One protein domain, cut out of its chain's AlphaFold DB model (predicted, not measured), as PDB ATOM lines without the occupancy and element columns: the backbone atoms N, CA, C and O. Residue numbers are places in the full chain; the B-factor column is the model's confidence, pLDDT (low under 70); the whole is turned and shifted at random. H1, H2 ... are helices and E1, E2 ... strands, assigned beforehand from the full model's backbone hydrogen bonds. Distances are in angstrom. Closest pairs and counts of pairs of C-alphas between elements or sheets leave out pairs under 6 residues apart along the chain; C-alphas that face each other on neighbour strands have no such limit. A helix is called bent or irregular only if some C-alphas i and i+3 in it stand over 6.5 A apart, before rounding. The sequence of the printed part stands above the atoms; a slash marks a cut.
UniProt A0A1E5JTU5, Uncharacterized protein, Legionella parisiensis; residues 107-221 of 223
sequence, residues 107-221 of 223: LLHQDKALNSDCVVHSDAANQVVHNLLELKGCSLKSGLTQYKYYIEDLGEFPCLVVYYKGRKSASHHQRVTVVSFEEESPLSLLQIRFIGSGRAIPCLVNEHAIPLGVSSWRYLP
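This is residues 107 to 221 of the 223 residues of an uncharacterized protein of Legionella parisiensis (UniProt A0A1E5JTU5). A long, twisted sheet of five strands makes a rod, with E2, E3 and E4 running far along it and the helix H2 packing along the sheet over E3. At one end E2 and E3 bend, and the link of residues 198 to 212 loops past this end before E5 runs back beside E4; at the other end E1 forms a short hairpin with the beginning of E2. The printed part has 115 residues, in the order H1, H2, E1, E2, E3, E4, E5, in the mixed class of helices and strands; the sheet's order is E1 E2 E3 E4 E5, antiparallel throughout. It is only just compact, close to loose, with a radius of gyration of the C-alphas of 15.7 A and spans of 50 by 25 by 25 A.

Start at H1, residues 107 to 113, which is on the sheet; its C-alpha 108 is 7.7 A from that of Val 176 in E3, residues 167 to 182. H1 is irregular, with C-alphas 109 and 112 8.1 A apart; 1 of 3 of its O i to N i+4 pairs and 2 of 4 O i to N i+3 pairs are within hydrogen-bond range. Next comes H2, residues 125 to 133, where every O i to N i+4 pair is within range. H2 is on the sheet at a height of 8.6 A, only just over E3 alone, since 6 of its 9 C-alphas fall on E3 and 2 on E2, residues 145 to 164; it runs along the strands, at 25 degrees to E3 on the local plane. Its closest C-alphas to E2 are those of Leu 132 and Lys 148, 6.4 A. Then look at the meander, each strand the antiparallel neighbour of the one before: E1, residues 138 to 142, has N 140 and O 147 of E2 at 2.8 A. In the hairpin E2 and E3, N 152 and O 175 are 2.7 A apart. In E3 and E4, residues 185 to 197, it is N 176 and O 192, 2.8 A. In E4 and E5, residues 213 to 220, it is N 193 and O 216, 2.8 A. E1 and E5 are the edge strands and are apart.

Find C-alpha 107 at (-12.418, -28.043, 23.870), where H1 begins. E2 is 35.0 A long and bends by 113 degrees at residue 158. E3 spans 44.2 A, from C-alpha 167 at (-17.687, -52.206, 19.956), and E4 36.0 A. E5, 20.9 A, ends at C-alpha 220, (-0.350, -21.344, 10.669).

The two C-alphas farthest apart, of Glu 183 and Leu 204, are 51.5 A apart. The printed part has no cut. The long links are H1 to H2 and E4 to E5, and in the latter residues 208 to 209 pair with 160 to 161 of E2, parallel. Confidence is low, under 70, at residues 111 to 114.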
ATOM      1  N   LEU A 107     -11.108 -28.400  24.423       90.69
ATOM      2  CA  LEU A 107     -12.418 -28.043  23.870       90.69
ATOM      3  C   LEU A 107     -13.185 -29.295  23.415       90.69
ATOM      4  O   LEU A 107     -14.325 -29.484  23.826       90.69
ATOM      5  N   LEU A 108     -12.531 -30.215  22.699       88.31
ATOM      6  CA  LEU A 108     -13.137 -31.487  22.271       88.31
ATOM      7  C   LEU A 108     -13.609 -32.374  23.436       88.31
ATOM      8  O   LEU A 108     -14.634 -33.037  23.339       88.31
ATOM      9  N   HIS A 109     -12.884 -32.403  24.557       84.56
ATOM     10  CA  HIS A 109     -13.299 -33.196  25.724       84.56
ATOM     11  C   HIS A 109     -14.421 -32.528  26.532       84.56
ATOM     12  O   HIS A 109     -15.126 -33.207  27.282       84.56
ATOM     13  N   GLN A 110     -14.576 -31.209  26.409       82.19
ATOM     14  CA  GLN A 110     -15.573 -30.413  27.129       82.19
ATOM     15  C   GLN A 110     -16.860 -30.182  26.329       82.19
ATOM     16  O   GLN A 110     -17.765 -29.540  26.850       82.19
ATOM     17  N   ASP A 111     -16.961 -30.736  25.120       65.38
ATOM     18  CA  ASP A 111     -17.993 -30.476  24.105       65.38
ATOM     19  C   ASP A 111     -19.440 -30.431  24.638       65.38
ATOM     20  O   ASP A 111     -20.217 -29.552  24.287       65.38
ATOM     21  N   LYS A 112     -19.792 -31.284  25.608       59.78
ATOM     22  CA  LYS A 112     -21.140 -31.305  26.220       59.78
ATOM     23  C   LYS A 112     -21.479 -30.100  27.108       59.78
ATOM     24  O   LYS A 112     -22.638 -29.933  27.472       59.78
ATOM     25  N   ALA A 113     -20.481 -29.322  27.518       61.22
ATOM     26  CA  ALA A 113     -20.622 -28.140  28.368       61.22
ATOM     27  C   ALA A 113     -20.340 -26.833  27.610       61.22
ATOM     28  O   ALA A 113     -20.345 -25.762  28.221       61.22
ATOM     29  N   LEU A 114     -20.045 -26.910  26.309       68.69
ATOM     30  CA  LEU A 114     -19.766 -25.739  25.490       68.69
ATOM     31  C   LEU A 114     -21.065 -25.099  25.002       68.69
ATOM     32  O   LEU A 114     -22.081 -25.766  24.813       68.69
ATOM     33  N   ASN A 115     -21.027 -23.777  24.831       72.50
ATOM     34  CA  ASN A 115     -22.163 -23.030  24.314       72.50
ATOM     35  C   ASN A 115     -22.466 -23.501  22.882       72.50
ATOM     36  O   ASN A 115     -21.558 -23.554  22.048       72.50
ATOM     37  N   SER A 116     -23.732 -23.812  22.597       77.06
ATOM     38  CA  SER A 116     -24.193 -24.240  21.272       77.06
ATOM     39  C   SER A 116     -23.849 -23.229  20.179       77.06
ATOM     40  O   SER A 116     -23.605 -23.623  19.045       77.06
ATOM     41  N   ASP A 117     -23.736 -21.944  20.528       82.25
ATOM     42  CA  ASP A 117     -23.369 -20.870  19.593       82.25
ATOM     43  C   ASP A 117     -21.929 -20.994  19.057       82.25
ATOM     44  O   ASP A 117     -21.574 -20.382  18.048       82.25
ATOM     45  N   CYS A 118     -21.079 -21.780  19.729       87.38
ATOM     46  CA  CYS A 118     -19.702 -22.052  19.311       87.38
ATOM     47  C   CYS A 118     -19.596 -23.235  18.340       87.38
ATOM     48  O   CYS A 118     -18.508 -23.474  17.801       87.38
ATOM     49  N   VAL A 119     -20.692 -23.979  18.155       88.50
ATOM     50  CA  VAL A 119     -20.759 -25.168  17.308       88.50
ATOM     51  C   VAL A 119     -21.413 -24.802  15.979       88.50
ATOM     52  O   VAL A 119     -22.602 -24.501  15.897       88.50
ATOM     53  N   VAL A 120     -20.624 -24.822  14.912       87.06
ATOM     54  CA  VAL A 120     -21.047 -24.467  13.558       87.06
ATOM     55  C   VAL A 120     -21.228 -25.743  12.744       87.06
ATOM     56  O   VAL A 120     -20.412 -26.652  12.799       87.06
ATOM     57  N   HIS A 121     -22.288 -25.807  11.947       82.62
ATOM     58  CA  HIS A 121     -22.516 -26.907  11.012       82.62
ATOM     59  C   HIS A 121     -22.150 -26.404   9.615       82.62
ATOM     60  O   HIS A 121     -23.008 -25.961   8.853       82.62
ATOM     61  N   SER A 122     -20.851 -26.339   9.322       76.81
ATOM     62  CA  SER A 122     -20.337 -25.859   8.038       76.81
ATOM     63  C   SER A 122     -19.129 -26.673   7.609       76.81
ATOM     64  O   SER A 122     -18.209 -26.905   8.389       76.81
ATOM     65  N   ASP A 123     -19.097 -27.049   6.333       73.69
ATOM     66  CA  ASP A 123     -17.936 -27.699   5.729       73.69
ATOM     67  C   ASP A 123     -16.877 -26.689   5.246       73.69
ATOM     68  O   ASP A 123     -15.761 -27.081   4.882       73.69
ATOM     69  N   ALA A 124     -17.162 -25.382   5.303       84.50
ATOM     70  CA  ALA A 124     -16.304 -24.319   4.781       84.50
ATOM     71  C   ALA A 124     -15.151 -23.945   5.738       84.50
ATOM     72  O   ALA A 124     -15.130 -22.871   6.339       84.50
ATOM     73  N   ALA A 125     -14.129 -24.806   5.801       84.06
ATOM     74  CA  ALA A 125     -12.976 -24.673   6.703       84.06
ATOM     75  C   ALA A 125     -12.314 -23.283   6.675       84.06
ATOM     76  O   ALA A 125     -11.951 -22.732   7.711       84.06
ATOM     77  N   ASN A 126     -12.147 -22.710   5.478       89.19
ATOM     78  CA  ASN A 126     -11.500 -21.407   5.303       89.19
ATOM     79  C   ASN A 126     -12.401 -20.241   5.742       89.19
ATOM     80  O   ASN A 126     -11.892 -19.206   6.162       89.19
ATOM     81  N   GLN A 127     -13.725 -20.401   5.676       90.62
ATOM     82  CA  GLN A 127     -14.665 -19.375   6.129       90.62
ATOM     83  C   GLN A 127     -14.647 -19.261   7.655       90.62
ATOM     84  O   GLN A 127     -14.657 -18.158   8.191       90.62
ATOM     85  N   VAL A 128     -14.551 -20.394   8.356       90.88
ATOM     86  CA  VAL A 128     -14.414 -20.416   9.819       90.88
ATOM     87  C   VAL A 128     -13.118 -19.744  10.262       90.88
ATOM     88  O   VAL A 128     -13.132 -18.952  11.203       90.88
ATOM     89  N   VAL A 129     -12.021 -19.981   9.538       91.75
ATOM     90  CA  VAL A 129     -10.759 -19.255   9.742       91.75
ATOM     91  C   VAL A 129     -10.967 -17.748   9.577       91.75
ATOM     92  O   VAL A 129     -10.632 -16.996  10.485       91.75
ATOM     93  N   HIS A 130     -11.564 -17.307   8.468       91.69
ATOM     94  CA  HIS A 130     -11.814 -15.885   8.213       91.69
ATOM     95  C   HIS A 130     -12.669 -15.235   9.310       91.69
ATOM     96  O   HIS A 130     -12.320 -14.177   9.822       91.69
ATOM     97  N   ASN A 131     -13.745 -15.900   9.736       91.62
ATOM     98  CA  ASN A 131     -14.607 -15.405  10.805       91.62
ATOM     99  C   ASN A 131     -13.836 -15.213  12.123       91.62
ATOM    100  O   ASN A 131     -14.041 -14.212  12.805       91.62
ATOM    101  N   LEU A 132     -12.935 -16.136  12.475       91.44
ATOM    102  CA  LEU A 132     -12.105 -16.002  13.680       91.44
ATOM    103  C   LEU A 132     -11.129 -14.828  13.581       91.44
ATOM    104  O   LEU A 132     -10.928 -14.133  14.574       91.44
ATOM    105  N   LEU A 133     -10.552 -14.594  12.397       90.94
ATOM    106  CA  LEU A 133      -9.663 -13.454  12.150       90.94
ATOM    107  C   LEU A 133     -10.406 -12.111  12.231       90.94
ATOM    108  O   LEU A 133      -9.840 -11.137  12.710       90.94
ATOM    109  N   GLU A 134     -11.692 -12.072  11.876       91.00
ATOM    110  CA  GLU A 134     -12.585 -10.917  12.088       91.00
ATOM    111  C   GLU A 134     -13.100 -10.791  13.534       91.00
ATOM    112  O   GLU A 134     -14.135 -10.170  13.786       91.00
ATOM    113  N   LEU A 135     -12.421 -11.411  14.503       87.75
ATOM    114  CA  LEU A 135     -12.790 -11.393  15.917       87.75
ATOM    115  C   LEU A 135     -14.186 -11.981  16.209       87.75
ATOM    116  O   LEU A 135     -14.726 -11.739  17.293       87.75
ATOM    117  N   LYS A 136     -14.764 -12.794  15.320       89.38
ATOM    118  CA  LYS A 136     -15.991 -13.555  15.612       89.38
ATOM    119  C   LYS A 136     -15.651 -14.858  16.340       89.38
ATOM    120  O   LYS A 136     -14.490 -15.243  16.462       89.38
ATOM    121  N   GLY A 137     -16.678 -15.535  16.839       88.69
ATOM    122  CA  GLY A 137     -16.555 -16.824  17.515       88.69
ATOM    123  C   GLY A 137     -16.381 -16.725  19.020       88.69
ATOM    124  O   GLY A 137     -16.472 -15.655  19.628       88.69
ATOM    125  N   CYS A 138     -16.176 -17.882  19.633       91.88
ATOM    126  CA  CYS A 138     -16.178 -17.994  21.080       91.88
ATOM    127  C   CYS A 138     -14.804 -17.711  21.655       91.88
ATOM    128  O   CYS A 138     -13.790 -18.102  21.088       91.88
ATOM    129  N   SER A 139     -14.774 -17.028  22.795       91.69
ATOM    130  CA  SER A 139     -13.530 -16.636  23.448       91.69
ATOM    131  C   SER A 139     -13.215 -17.566  24.615       91.69
ATOM    132  O   SER A 139     -14.088 -17.917  25.406       91.69
ATOM    133  N   LEU A 140     -11.950 -17.949  24.735       90.50
ATOM    134  CA  LEU A 140     -11.410 -18.715  25.849       90.50
ATOM    135  C   LEU A 140     -10.154 -18.005  26.347       90.50
ATOM    136  O   LEU A 140      -9.254 -17.702  25.570       90.50
ATOM    137  N   LYS A 141     -10.058 -17.771  27.653       88.81
ATOM    138  CA  LYS A 141      -8.843 -17.233  28.269       88.81
ATOM    139  C   LYS A 141      -8.098 -18.352  28.984       88.81
ATOM    140  O   LYS A 141      -8.681 -19.047  29.817       88.81
ATOM    141  N   SER A 142      -6.812 -18.518  28.683       84.19
ATOM    142  CA  SER A 142      -5.939 -19.454  29.400       84.19
ATOM    143  C   SER A 142      -4.674 -18.721  29.831       84.19
ATOM    144  O   SER A 142      -3.787 -18.450  29.023       84.19
ATOM    145  N   GLY A 143      -4.617 -18.351  31.113       82.56
ATOM    146  CA  GLY A 143      -3.562 -17.489  31.643       82.56
ATOM    147  C   GLY A 143      -3.663 -16.065  31.090       82.56
ATOM    148  O   GLY A 143      -4.692 -15.405  31.252       82.56
ATOM    149  N   LEU A 144      -2.584 -15.597  30.459       82.69
ATOM    150  CA  LEU A 144      -2.505 -14.272  29.832       82.69
ATOM    151  C   LEU A 144      -2.972 -14.276  28.371       82.69
ATOM    152  O   LEU A 144      -3.379 -13.238  27.865       82.69
ATOM    153  N   THR A 145      -2.968 -15.438  27.715       88.00
ATOM    154  CA  THR A 145      -3.304 -15.557  26.296       88.00
ATOM    155  C   THR A 145      -4.813 -15.662  26.103       88.00
ATOM    156  O   THR A 145      -5.504 -16.421  26.800       88.00
ATOM    157  N   GLN A 146      -5.317 -14.903  25.135       93.12
ATOM    158  CA  GLN A 146      -6.694 -14.997  24.678       93.12
ATOM    159  C   GLN A 146      -6.756 -15.902  23.453       93.12
ATOM    160  O   GLN A 146      -5.896 -15.847  22.581       93.12
ATOM    161  N   TYR A 147      -7.780 -16.741  23.395       93.81
ATOM    162  CA  TYR A 147      -8.030 -17.624  22.271       93.81
ATOM    163  C   TYR A 147      -9.430 -17.362  21.743       93.81
ATOM    164  O   TYR A 147     -10.359 -17.192  22.536       93.81
ATOM    165  N   LYS A 148      -9.594 -17.389  20.422       94.06
ATOM    166  CA  LYS A 148     -10.912 -17.537  19.803       94.06
ATOM    167  C   LYS A 148     -11.014 -18.884  19.123       94.06
ATOM    168  O   LYS A 148     -10.022 -19.383  18.592       94.06
ATOM    169  N   TYR A 149     -12.194 -19.480  19.162       94.12
ATOM    170  CA  TYR A 149     -12.405 -20.803  18.606       94.12
ATOM    171  C   TYR A 149     -13.797 -20.992  18.011       94.12
ATOM    172  O   TYR A 149     -14.763 -20.326  18.391       94.12
ATOM    173  N   TYR A 150     -13.863 -21.962  17.106       93.62
ATOM    174  CA  TYR A 150     -15.087 -22.591  16.629       93.62
ATOM    175  C   TYR A 150     -14.912 -24.104  16.629       93.62
ATOM    176  O   TYR A 150     -13.809 -24.619  16.403       93.62
ATOM    177  N   ILE A 151     -16.018 -24.801  16.859       92.88
ATOM    178  CA  ILE A 151     -16.125 -26.246  16.700       92.88
ATOM    179  C   ILE A 151     -17.071 -26.486  15.538       92.88
ATOM    180  O   ILE A 151     -18.188 -25.995  15.528       92.88
ATOM    181  N   GLU A 152     -16.609 -27.205  14.537       92.56
ATOM    182  CA  GLU A 152     -17.392 -27.598  13.383       92.56
ATOM    183  C   GLU A 152     -17.803 -29.056  13.561       92.56
ATOM    184  O   GLU A 152     -16.941 -29.940  13.619       92.56
ATOM    185  N   ASP A 153     -19.105 -29.305  13.673       91.44
ATOM    186  CA  ASP A 153     -19.645 -30.662  13.647       91.44
ATOM    187  C   ASP A 153     -19.831 -31.083  12.183       91.44
ATOM    188  O   ASP A 153     -20.651 -30.517  11.459       91.44
ATOM    189  N   LEU A 154     -19.013 -32.039  11.737       92.25
ATOM    190  CA  LEU A 154     -19.039 -32.566  10.369       92.25
ATOM    191  C   LEU A 154     -19.968 -33.786  10.250       92.25
ATOM    192  O   LEU A 154     -20.127 -34.335   9.160       92.25
ATOM    193  N   GLY A 155     -20.550 -34.240  11.362       91.75
ATOM    194  CA  GLY A 155     -21.509 -35.331  11.410       91.75
ATOM    195  C   GLY A 155     -20.903 -36.733  11.480       91.75
ATOM    196  O   GLY A 155     -19.711 -36.956  11.723       91.75
ATOM    197  N   GLU A 156     -21.786 -37.717  11.303       94.12
ATOM    198  CA  GLU A 156     -21.480 -39.140  11.431       94.12
ATOM    199  C   GLU A 156     -21.346 -39.811  10.062       94.12
ATOM    200  O   GLU A 156     -22.158 -39.594   9.165       94.12
ATOM    201  N   PHE A 157     -20.348 -40.683   9.921       94.31
ATOM    202  CA  PHE A 157     -20.043 -41.385   8.676       94.31
ATOM    203  C   PHE A 157     -20.177 -42.904   8.896       94.31
ATOM    204  O   PHE A 157     -19.238 -43.538   9.381       94.31
ATOM    205  N   PRO A 158     -21.321 -43.528   8.540       93.81
ATOM    206  CA  PRO A 158     -21.606 -44.934   8.861       93.81
ATOM    207  C   PRO A 158     -20.624 -45.939   8.253       93.81
ATOM    208  O   PRO A 158     -20.306 -46.949   8.870       93.81
ATOM    209  N   CYS A 159     -20.132 -45.663   7.044       94.75
ATOM    210  CA  CYS A 159     -19.209 -46.550   6.333       94.75
ATOM    211  C   CYS A 159     -17.743 -46.381   6.753       94.75
ATOM    212  O   CYS A 159     -16.897 -47.190   6.376       94.75
ATOM    213  N   LEU A 160     -17.444 -45.362   7.557       94.69
ATOM    214  CA  LEU A 160     -16.156 -45.186   8.209       94.69
ATOM    215  C   LEU A 160     -16.310 -45.632   9.660       94.69
ATOM    216  O   LEU A 160     -16.832 -44.897  10.499       94.69
ATOM    217  N   VAL A 161     -15.912 -46.866   9.945       94.62
ATOM    218  CA  VAL A 161     -16.197 -47.516  11.226       94.62
ATOM    219  C   VAL A 161     -15.032 -47.357  12.191       94.62
ATOM    220  O   VAL A 161     -13.864 -47.435  11.811       94.62
ATOM    221  N   VAL A 162     -15.353 -47.163  13.463       94.62
ATOM    222  CA  VAL A 162     -14.375 -47.091  14.551       94.62
ATOM    223  C   VAL A 162     -14.651 -48.199  15.556       94.62
ATOM    224  O   VAL A 162     -15.802 -48.575  15.798       94.62
ATOM    225  N   TYR A 163     -13.583 -48.719  16.154       92.69
ATOM    226  CA  TYR A 163     -13.664 -49.707  17.222       92.69
ATOM    227  C   TYR A 163     -13.299 -49.052  18.550       92.69
ATOM    228  O   TYR A 163     -12.152 -48.661  18.766       92.69
ATOM    229  N   TYR A 164     -14.263 -48.964  19.464       88.25
ATOM    230  CA  TYR A 164     -14.042 -48.454  20.815       88.25
ATOM    231  C   TYR A 164     -14.460 -49.500  21.844       88.25
ATOM    232  O   TYR A 164     -15.611 -49.934  21.875       88.25
ATOM    233  N   LYS A 165     -13.517 -49.930  22.693       88.00
ATOM    234  CA  LYS A 165     -13.745 -50.976  23.713       88.00
ATOM    235  C   LYS A 165     -14.384 -52.254  23.131       88.00
ATOM    236  O   LYS A 165     -15.303 -52.818  23.718       88.00
ATOM    237  N   GLY A 166     -13.932 -52.671  21.946       87.00
ATOM    238  CA  GLY A 166     -14.437 -53.861  21.245       87.00
ATOM    239  C   GLY A 166     -15.808 -53.695  20.579       87.00
ATOM    240  O   GLY A 166     -16.304 -54.646  19.983       87.00
ATOM    241  N   ARG A 167     -16.426 -52.508  20.643       90.69
ATOM    242  CA  ARG A 167     -17.687 -52.206  19.956       90.69
ATOM    243  C   ARG A 167     -17.420 -51.445  18.667       90.69
ATOM    244  O   ARG A 167     -16.620 -50.512  18.656       90.69
ATOM    245  N   LYS A 168     -18.116 -51.850  17.610       92.62
ATOM    246  CA  LYS A 168     -18.129 -51.184  16.310       92.62
ATOM    247  C   LYS A 168     -19.201 -50.095  16.303       92.62
ATOM    248  O   LYS A 168     -20.345 -50.359  16.675       92.62
ATOM    249  N   SER A 169     -18.841 -48.907  15.848       94.62
ATOM    250  CA  SER A 169     -19.764 -47.784  15.653       94.62
ATOM    251  C   SER A 169     -19.378 -46.968  14.423       94.62
ATOM    252  O   SER A 169     -18.255 -47.092  13.926       94.62
ATOM    253  N   ALA A 170     -20.285 -46.106  13.960       95.19
ATOM    254  CA  ALA A 170     -19.935 -45.084  12.984       95.19
ATOM    255  C   ALA A 170     -18.899 -44.124  13.584       95.19
ATOM    256  O   ALA A 170     -18.836 -43.929  14.804       95.19
ATOM    257  N   SER A 171     -18.083 -43.525  12.731       95.31
ATOM    258  CA  SER A 171     -17.218 -42.416  13.120       95.31
ATOM    259  C   SER A 171     -18.019 -41.123  13.215       95.31
ATOM    260  O   SER A 171     -18.927 -40.882  12.422       95.31
ATOM    261  N   HIS A 172     -17.670 -40.286  14.187       94.69
ATOM    262  CA  HIS A 172     -18.170 -38.920  14.321       94.69
ATOM    263  C   HIS A 172     -17.013 -37.959  14.074       94.69
ATOM    264  O   HIS A 172     -15.970 -38.083  14.721       94.69
ATOM    265  N   HIS A 173     -17.158 -37.046  13.122       94.25
ATOM    266  CA  HIS A 173     -16.078 -36.154  12.729       94.25
ATOM    267  C   HIS A 173     -16.356 -34.744  13.230       94.25
ATOM    268  O   HIS A 173     -17.393 -34.162  12.942       94.25
ATOM    269  N   GLN A 174     -15.377 -34.171  13.915       93.56
ATOM    270  CA  GLN A 174     -15.413 -32.785  14.359       93.56
ATOM    271  C   GLN A 174     -14.159 -32.075  13.875       93.56
ATOM    272  O   GLN A 174     -13.096 -32.689  13.722       93.56
ATOM    273  N   ARG A 175     -14.256 -30.775  13.629       94.44
ATOM    274  CA  ARG A 175     -13.106 -29.936  13.311       94.44
ATOM    275  C   ARG A 175     -13.066 -28.758  14.262       94.44
ATOM    276  O   ARG A 175     -14.029 -28.029  14.401       94.44
ATOM    277  N   VAL A 176     -11.942 -28.573  14.934       94.62
ATOM    278  CA  VAL A 176     -11.763 -27.486  15.892       94.62
ATOM    279  C   VAL A 176     -10.746 -26.527  15.329       94.62
ATOM    280  O   VAL A 176      -9.635 -26.932  14.985       94.62
ATOM    281  N   THR A 177     -11.137 -25.263  15.232       95.44
ATOM    282  CA  THR A 177     -10.262 -24.179  14.793       95.44
ATOM    283  C   THR A 177     -10.043 -23.247  15.973       95.44
ATOM    284  O   THR A 177     -11.008 -22.730  16.529       95.44
ATOM    285  N   VAL A 178      -8.785 -23.050  16.364       95.62
ATOM    286  CA  VAL A 178      -8.371 -22.186  17.475       95.62
ATOM    287  C   VAL A 178      -7.358 -21.175  16.962       95.62
ATOM    288  O   VAL A 178      -6.407 -21.537  16.269       95.62
ATOM    289  N   VAL A 179      -7.539 -19.917  17.344       95.81
ATOM    290  CA  VAL A 179      -6.616 -18.816  17.067       95.81
ATOM    291  C   VAL A 179      -6.172 -18.218  18.389       95.81
ATOM    292  O   VAL A 179      -7.006 -17.969  19.259       95.81
ATOM    293  N   SER A 180      -4.868 -18.006  18.547       94.94
ATOM    294  CA  SER A 180      -4.316 -17.249  19.670       94.94
ATOM    295  C   SER A 180      -4.231 -15.765  19.323       94.94
ATOM    296  O   SER A 180      -3.900 -15.403  18.194       94.94
ATOM    297  N   PHE A 181      -4.537 -14.921  20.302       92.44
ATOM    298  CA  PHE A 181      -4.524 -13.470  20.190       92.44
ATOM    299  C   PHE A 181      -3.628 -12.844  21.258       92.44
ATOM    300  O   PHE A 181      -3.639 -13.263  22.424       92.44
ATOM    301  N   GLU A 182      -2.916 -11.796  20.856       89.50
ATOM    302  CA  GLU A 182      -2.169 -10.880  21.717       89.50
ATOM    303  C   GLU A 182      -2.546  -9.451  21.322       89.50
ATOM    304  O   GLU A 182      -2.457  -9.094  20.152       89.50
ATOM    305  N   GLU A 183      -3.049  -8.662  22.277       86.12
ATOM    306  CA  GLU A 183      -3.508  -7.280  22.034       86.12
ATOM    307  C   GLU A 183      -4.441  -7.151  20.809       86.12
ATOM    308  O   GLU A 183      -4.277  -6.275  19.970       86.12
ATOM    309  N   GLU A 184      -5.408  -8.070  20.684       83.69
ATOM    310  CA  GLU A 184      -6.368  -8.163  19.563       83.69
ATOM    311  C   GLU A 184      -5.767  -8.515  18.190       83.69
ATOM    312  O   GLU A 184      -6.509  -8.708  17.226       83.69
ATOM    313  N   SER A 185      -4.453  -8.723  18.103       88.25
ATOM    314  CA  SER A 185      -3.791  -9.230  16.901       88.25
ATOM    315  C   SER A 185      -3.728 -10.768  16.899       88.25
ATOM    316  O   SER A 185      -3.395 -11.374  17.925       88.25
ATOM    317  N   PRO A 186      -4.077 -11.437  15.783       91.31
ATOM    318  CA  PRO A 186      -3.977 -12.887  15.679       91.31
ATOM    319  C   PRO A 186      -2.507 -13.304  15.526       91.31
ATOM    320  O   PRO A 186      -1.820 -12.862  14.609       91.31
ATOM    321  N   LEU A 187      -2.022 -14.182  16.403       92.38
ATOM    322  CA  LEU A 187      -0.630 -14.643  16.386       92.38
ATOM    323  C   LEU A 187      -0.460 -15.924  15.573       92.38
ATOM    324  O   LEU A 187       0.367 -16.013  14.667       92.38
ATOM    325  N   SER A 188      -1.233 -16.948  15.928       94.69
ATOM    326  CA  SER A 188      -1.139 -18.266  15.314       94.69
ATOM    327  C   SER A 188      -2.470 -18.997  15.358       94.69
ATOM    328  O   SER A 188      -3.306 -18.773  16.240       94.69
ATOM    329  N   LEU A 189      -2.667 -19.881  14.382       96.06
ATOM    330  CA  LEU A 189      -3.902 -20.630  14.183       96.06
ATOM    331  C   LEU A 189      -3.609 -22.115  14.074       96.06
ATOM    332  O   LEU A 189      -2.688 -22.536  13.373       96.06
ATOM    333  N   LEU A 190      -4.454 -22.912  14.713       96.88
ATOM    334  CA  LEU A 190      -4.462 -24.357  14.586       96.88
ATOM    335  C   LEU A 190      -5.867 -24.838  14.249       96.88
ATOM    336  O   LEU A 190      -6.834 -24.512  14.933       96.88
ATOM    337  N   GLN A 191      -5.958 -25.658  13.213       95.81
ATOM    338  CA  GLN A 191      -7.163 -26.386  12.858       95.81
ATOM    339  C   GLN A 191      -6.884 -27.882  12.968       95.81
ATOM    340  O   GLN A 191      -5.935 -28.371  12.359       95.81
ATOM    341  N   ILE A 192      -7.692 -28.605  13.738       95.88
ATOM    342  CA  ILE A 192      -7.566 -30.050  13.964       95.88
ATOM    343  C   ILE A 192      -8.864 -30.732  13.550       95.88
ATOM    344  O   ILE A 192      -9.936 -30.319  13.985       95.88
ATOM    345  N   ARG A 193      -8.771 -31.806  12.762       95.12
ATOM    346  CA  ARG A 193      -9.880 -32.738  12.534       95.12
ATOM    347  C   ARG A 193      -9.752 -33.918  13.485       95.12
ATOM    348  O   ARG A 193      -8.732 -34.608  13.488       95.12
ATOM    349  N   PHE A 194     -10.799 -34.168  14.252       95.00
ATOM    350  CA  PHE A 194     -10.885 -35.230  15.241       95.00
ATOM    351  C   PHE A 194     -11.955 -36.252  14.848       95.00
ATOM    352  O   PHE A 194     -13.025 -35.890  14.358       95.00
ATOM    353  N   ILE A 195     -11.646 -37.530  15.057       95.56
ATOM    354  CA  ILE A 195     -12.520 -38.677  14.818       95.56
ATOM    355  C   ILE A 195     -12.875 -39.285  16.176       95.56
ATOM    356  O   ILE A 195     -12.026 -39.864  16.862       95.56
ATOM    357  N   GLY A 196     -14.142 -39.156  16.547       93.62
ATOM    358  CA  GLY A 196     -14.745 -39.761  17.725       93.62
ATOM    359  C   GLY A 196     -15.589 -40.995  17.395       93.62
ATOM    360  O   GLY A 196     -15.810 -41.349  16.234       93.62
ATOM    361  N   SER A 197     -16.095 -41.639  18.446       93.50
ATOM    362  CA  SER A 197     -17.127 -42.671  18.332       93.50
ATOM    363  C   SER A 197     -18.489 -42.009  18.179       93.50
ATOM    364  O   SER A 197     -18.926 -41.303  19.086       93.50
ATOM    365  N   GLY A 198     -19.153 -42.261  17.056       92.00
ATOM    366  CA  GLY A 198     -20.543 -41.891  16.825       92.00
ATOM    367  C   GLY A 198     -21.511 -42.995  17.240       92.00
ATOM    368  O   GLY A 198     -21.164 -43.953  17.948       92.00
ATOM    369  N   ARG A 199     -22.747 -42.865  16.772       92.56
ATOM    370  CA  ARG A 199     -23.825 -43.841  16.934       92.56
ATOM    371  C   ARG A 199     -23.553 -45.123  16.142       92.56
ATOM    372  O   ARG A 199     -22.826 -45.151  15.151       92.56
ATOM    373  N   ALA A 200     -24.151 -46.225  16.586       90.88
ATOM    374  CA  ALA A 200     -24.114 -47.488  15.856       90.88
ATOM    375  C   ALA A 200     -25.115 -47.433  14.692       90.88
ATOM    376  O   ALA A 200     -26.292 -47.736  14.868       90.88
ATOM    377  N   ILE A 201     -24.646 -46.999  13.521       90.81
ATOM    378  CA  ILE A 201     -25.447 -46.868  12.298       90.81
ATOM    379  C   ILE A 201     -24.951 -47.911  11.284       90.81
ATOM    380  O   ILE A 201     -23.737 -48.022  11.099       90.81
ATOM    381  N   PRO A 202     -25.840 -48.686  10.635       89.38
ATOM    382  CA  PRO A 202     -25.432 -49.639   9.608       89.38
ATOM    383  C   PRO A 202     -24.935 -48.918   8.344       89.38
ATOM    384  O   PRO A 202     -25.557 -47.965   7.876       89.38
ATOM    385  N   CYS A 203     -23.829 -49.391   7.765       91.50
ATOM    386  CA  CYS A 203     -23.400 -49.002   6.421       91.50
ATOM    387  C   CYS A 203     -24.085 -49.899   5.379       91.50
ATOM    388  O   CYS A 203     -24.196 -51.106   5.571       91.50
ATOM    389  N   LEU A 204     -24.527 -49.312   4.264       90.88
ATOM    390  CA  LEU A 204     -25.199 -50.027   3.167       90.88
ATOM    391  C   LEU A 204     -24.232 -50.533   2.079       90.88
ATOM    392  O   LEU A 204     -24.669 -51.124   1.097       90.88
ATOM    393  N   VAL A 205     -22.935 -50.250   2.220       91.44
ATOM    394  CA  VAL A 205     -21.897 -50.509   1.208       91.44
ATOM    395  C   VAL A 205     -20.695 -51.196   1.877       91.44
ATOM    396  O   VAL A 205     -20.874 -52.084   2.704       91.44
ATOM    397  N   ASN A 206     -19.468 -50.790   1.542       92.75
ATOM    398  CA  ASN A 206     -18.236 -51.335   2.089       92.75
ATOM    399  C   ASN A 206     -17.753 -50.481   3.254       92.75
ATOM    400  O   ASN A 206     -17.559 -49.270   3.132       92.75
ATOM    401  N   GLU A 207     -17.502 -51.144   4.370       93.75
ATOM    402  CA  GLU A 207     -17.008 -50.501   5.575       93.75
ATOM    403  C   GLU A 207     -15.486 -50.426   5.573       93.75
ATOM    404  O   GLU A 207     -14.802 -51.373   5.184       93.75
ATOM    405  N   HIS A 208     -14.956 -49.302   6.044       94.50
ATOM    406  CA  HIS A 208     -13.526 -49.101   6.243       94.50
ATOM    407  C   HIS A 208     -13.260 -48.729   7.693       94.50
ATOM    408  O   HIS A 208     -13.824 -47.765   8.211       94.50
ATOM    409  N   ALA A 209     -12.397 -49.502   8.347       93.50
ATOM    410  CA  ALA A 209     -11.994 -49.229   9.714       93.50
ATOM    411  C   ALA A 209     -10.983 -48.079   9.753       93.50
ATOM    412  O   ALA A 209      -9.969 -48.114   9.056       93.50
ATOM    413  N   ILE A 210     -11.248 -47.083  10.596       95.06
ATOM    414  CA  ILE A 210     -10.366 -45.936  10.815       95.06
ATOM    415  C   ILE A 210     -10.027 -45.785  12.304       95.06
ATOM    416  O   ILE A 210     -10.823 -46.167  13.168       95.06
ATOM    417  N   PRO A 211      -8.832 -45.266  12.636       94.12
ATOM    418  CA  PRO A 211      -8.450 -45.038  14.020       94.12
ATOM    419  C   PRO A 211      -9.210 -43.850  14.626       94.12
ATOM    420  O   PRO A 211      -9.558 -42.890  13.940       94.12
ATOM    421  N   LEU A 212      -9.424 -43.908  15.942       94.19
ATOM    422  CA  LEU A 212      -9.915 -42.781  16.734       94.19
ATOM    423  C   LEU A 212      -8.804 -41.748  16.957       94.19
ATOM    424  O   LEU A 212      -7.628 -42.108  17.047       94.19
ATOM    425  N   GLY A 213      -9.189 -40.488  17.150       93.62
ATOM    426  CA  GLY A 213      -8.274 -39.406  17.509       93.62
ATOM    427  C   GLY A 213      -8.090 -38.367  16.406       93.62
ATOM    428  O   GLY A 213      -8.984 -38.125  15.598       93.62
ATOM    429  N   VAL A 214      -6.932 -37.707  16.393       94.38
ATOM    430  CA  VAL A 214      -6.612 -36.667  15.406       94.38
ATOM    431  C   VAL A 214      -6.355 -37.303  14.040       94.38
ATOM    432  O   VAL A 214      -5.457 -38.125  13.887       94.38
ATOM    433  N   SER A 215      -7.139 -36.896  13.042       93.88
ATOM    434  CA  SER A 215      -7.020 -37.350  11.653       93.88
ATOM    435  C   SER A 215      -6.077 -36.473  10.840       93.88
ATOM    436  O   SER A 215      -5.255 -36.969  10.074       93.88
ATOM    437  N   SER A 216      -6.211 -35.158  10.993       94.44
ATOM    438  CA  SER A 216      -5.424 -34.173  10.264       94.44
ATOM    439  C   SER A 216      -5.339 -32.873  11.049       94.44
ATOM    440  O   SER A 216      -6.174 -32.589  11.911       94.44
ATOM    441  N   TRP A 217      -4.321 -32.077  10.741       95.25
ATOM    442  CA  TRP A 217      -4.132 -30.765  11.337       95.25
ATOM    443  C   TRP A 217      -3.536 -29.785  10.326       95.25
ATOM    444  O   TRP A 217      -2.847 -30.177   9.382       95.25
ATOM    445  N   ARG A 218      -3.809 -28.499  10.534       95.25
ATOM    446  CA  ARG A 218      -3.235 -27.377   9.792       95.25
ATOM    447  C   ARG A 218      -2.816 -26.312  10.790       95.25
ATOM    448  O   ARG A 218      -3.654 -25.788  11.517       95.25
ATOM    449  N   TYR A 219      -1.529 -25.996  10.802       95.56
ATOM    450  CA  TYR A 219      -0.953 -24.982  11.676       95.56
ATOM    451  C   TYR A 219      -0.436 -23.806  10.852       95.56
ATOM    452  O   TYR A 219       0.312 -24.004   9.892       95.56
ATOM    453  N   LEU A 220      -0.837 -22.596  11.231       94.31
ATOM    454  CA  LEU A 220      -0.350 -21.344  10.669       94.31
ATOM    455  C   LEU A 220       0.384 -20.589  11.787       94.31
ATOM    456  O   LEU A 220      -0.272 -20.059  12.686       94.31
ATOM    457  N   PRO A 221       1.730 -20.577  11.776       90.69
ATOM    458  CA  PRO A 221       2.532 -19.973  12.842       90.69
ATOM    459  C   PRO A 221       2.543 -18.438  12.832       90.69
ATOM    460  O   PRO A 221       3.053 -17.838  13.771       90.69
TER     461      PRO A 221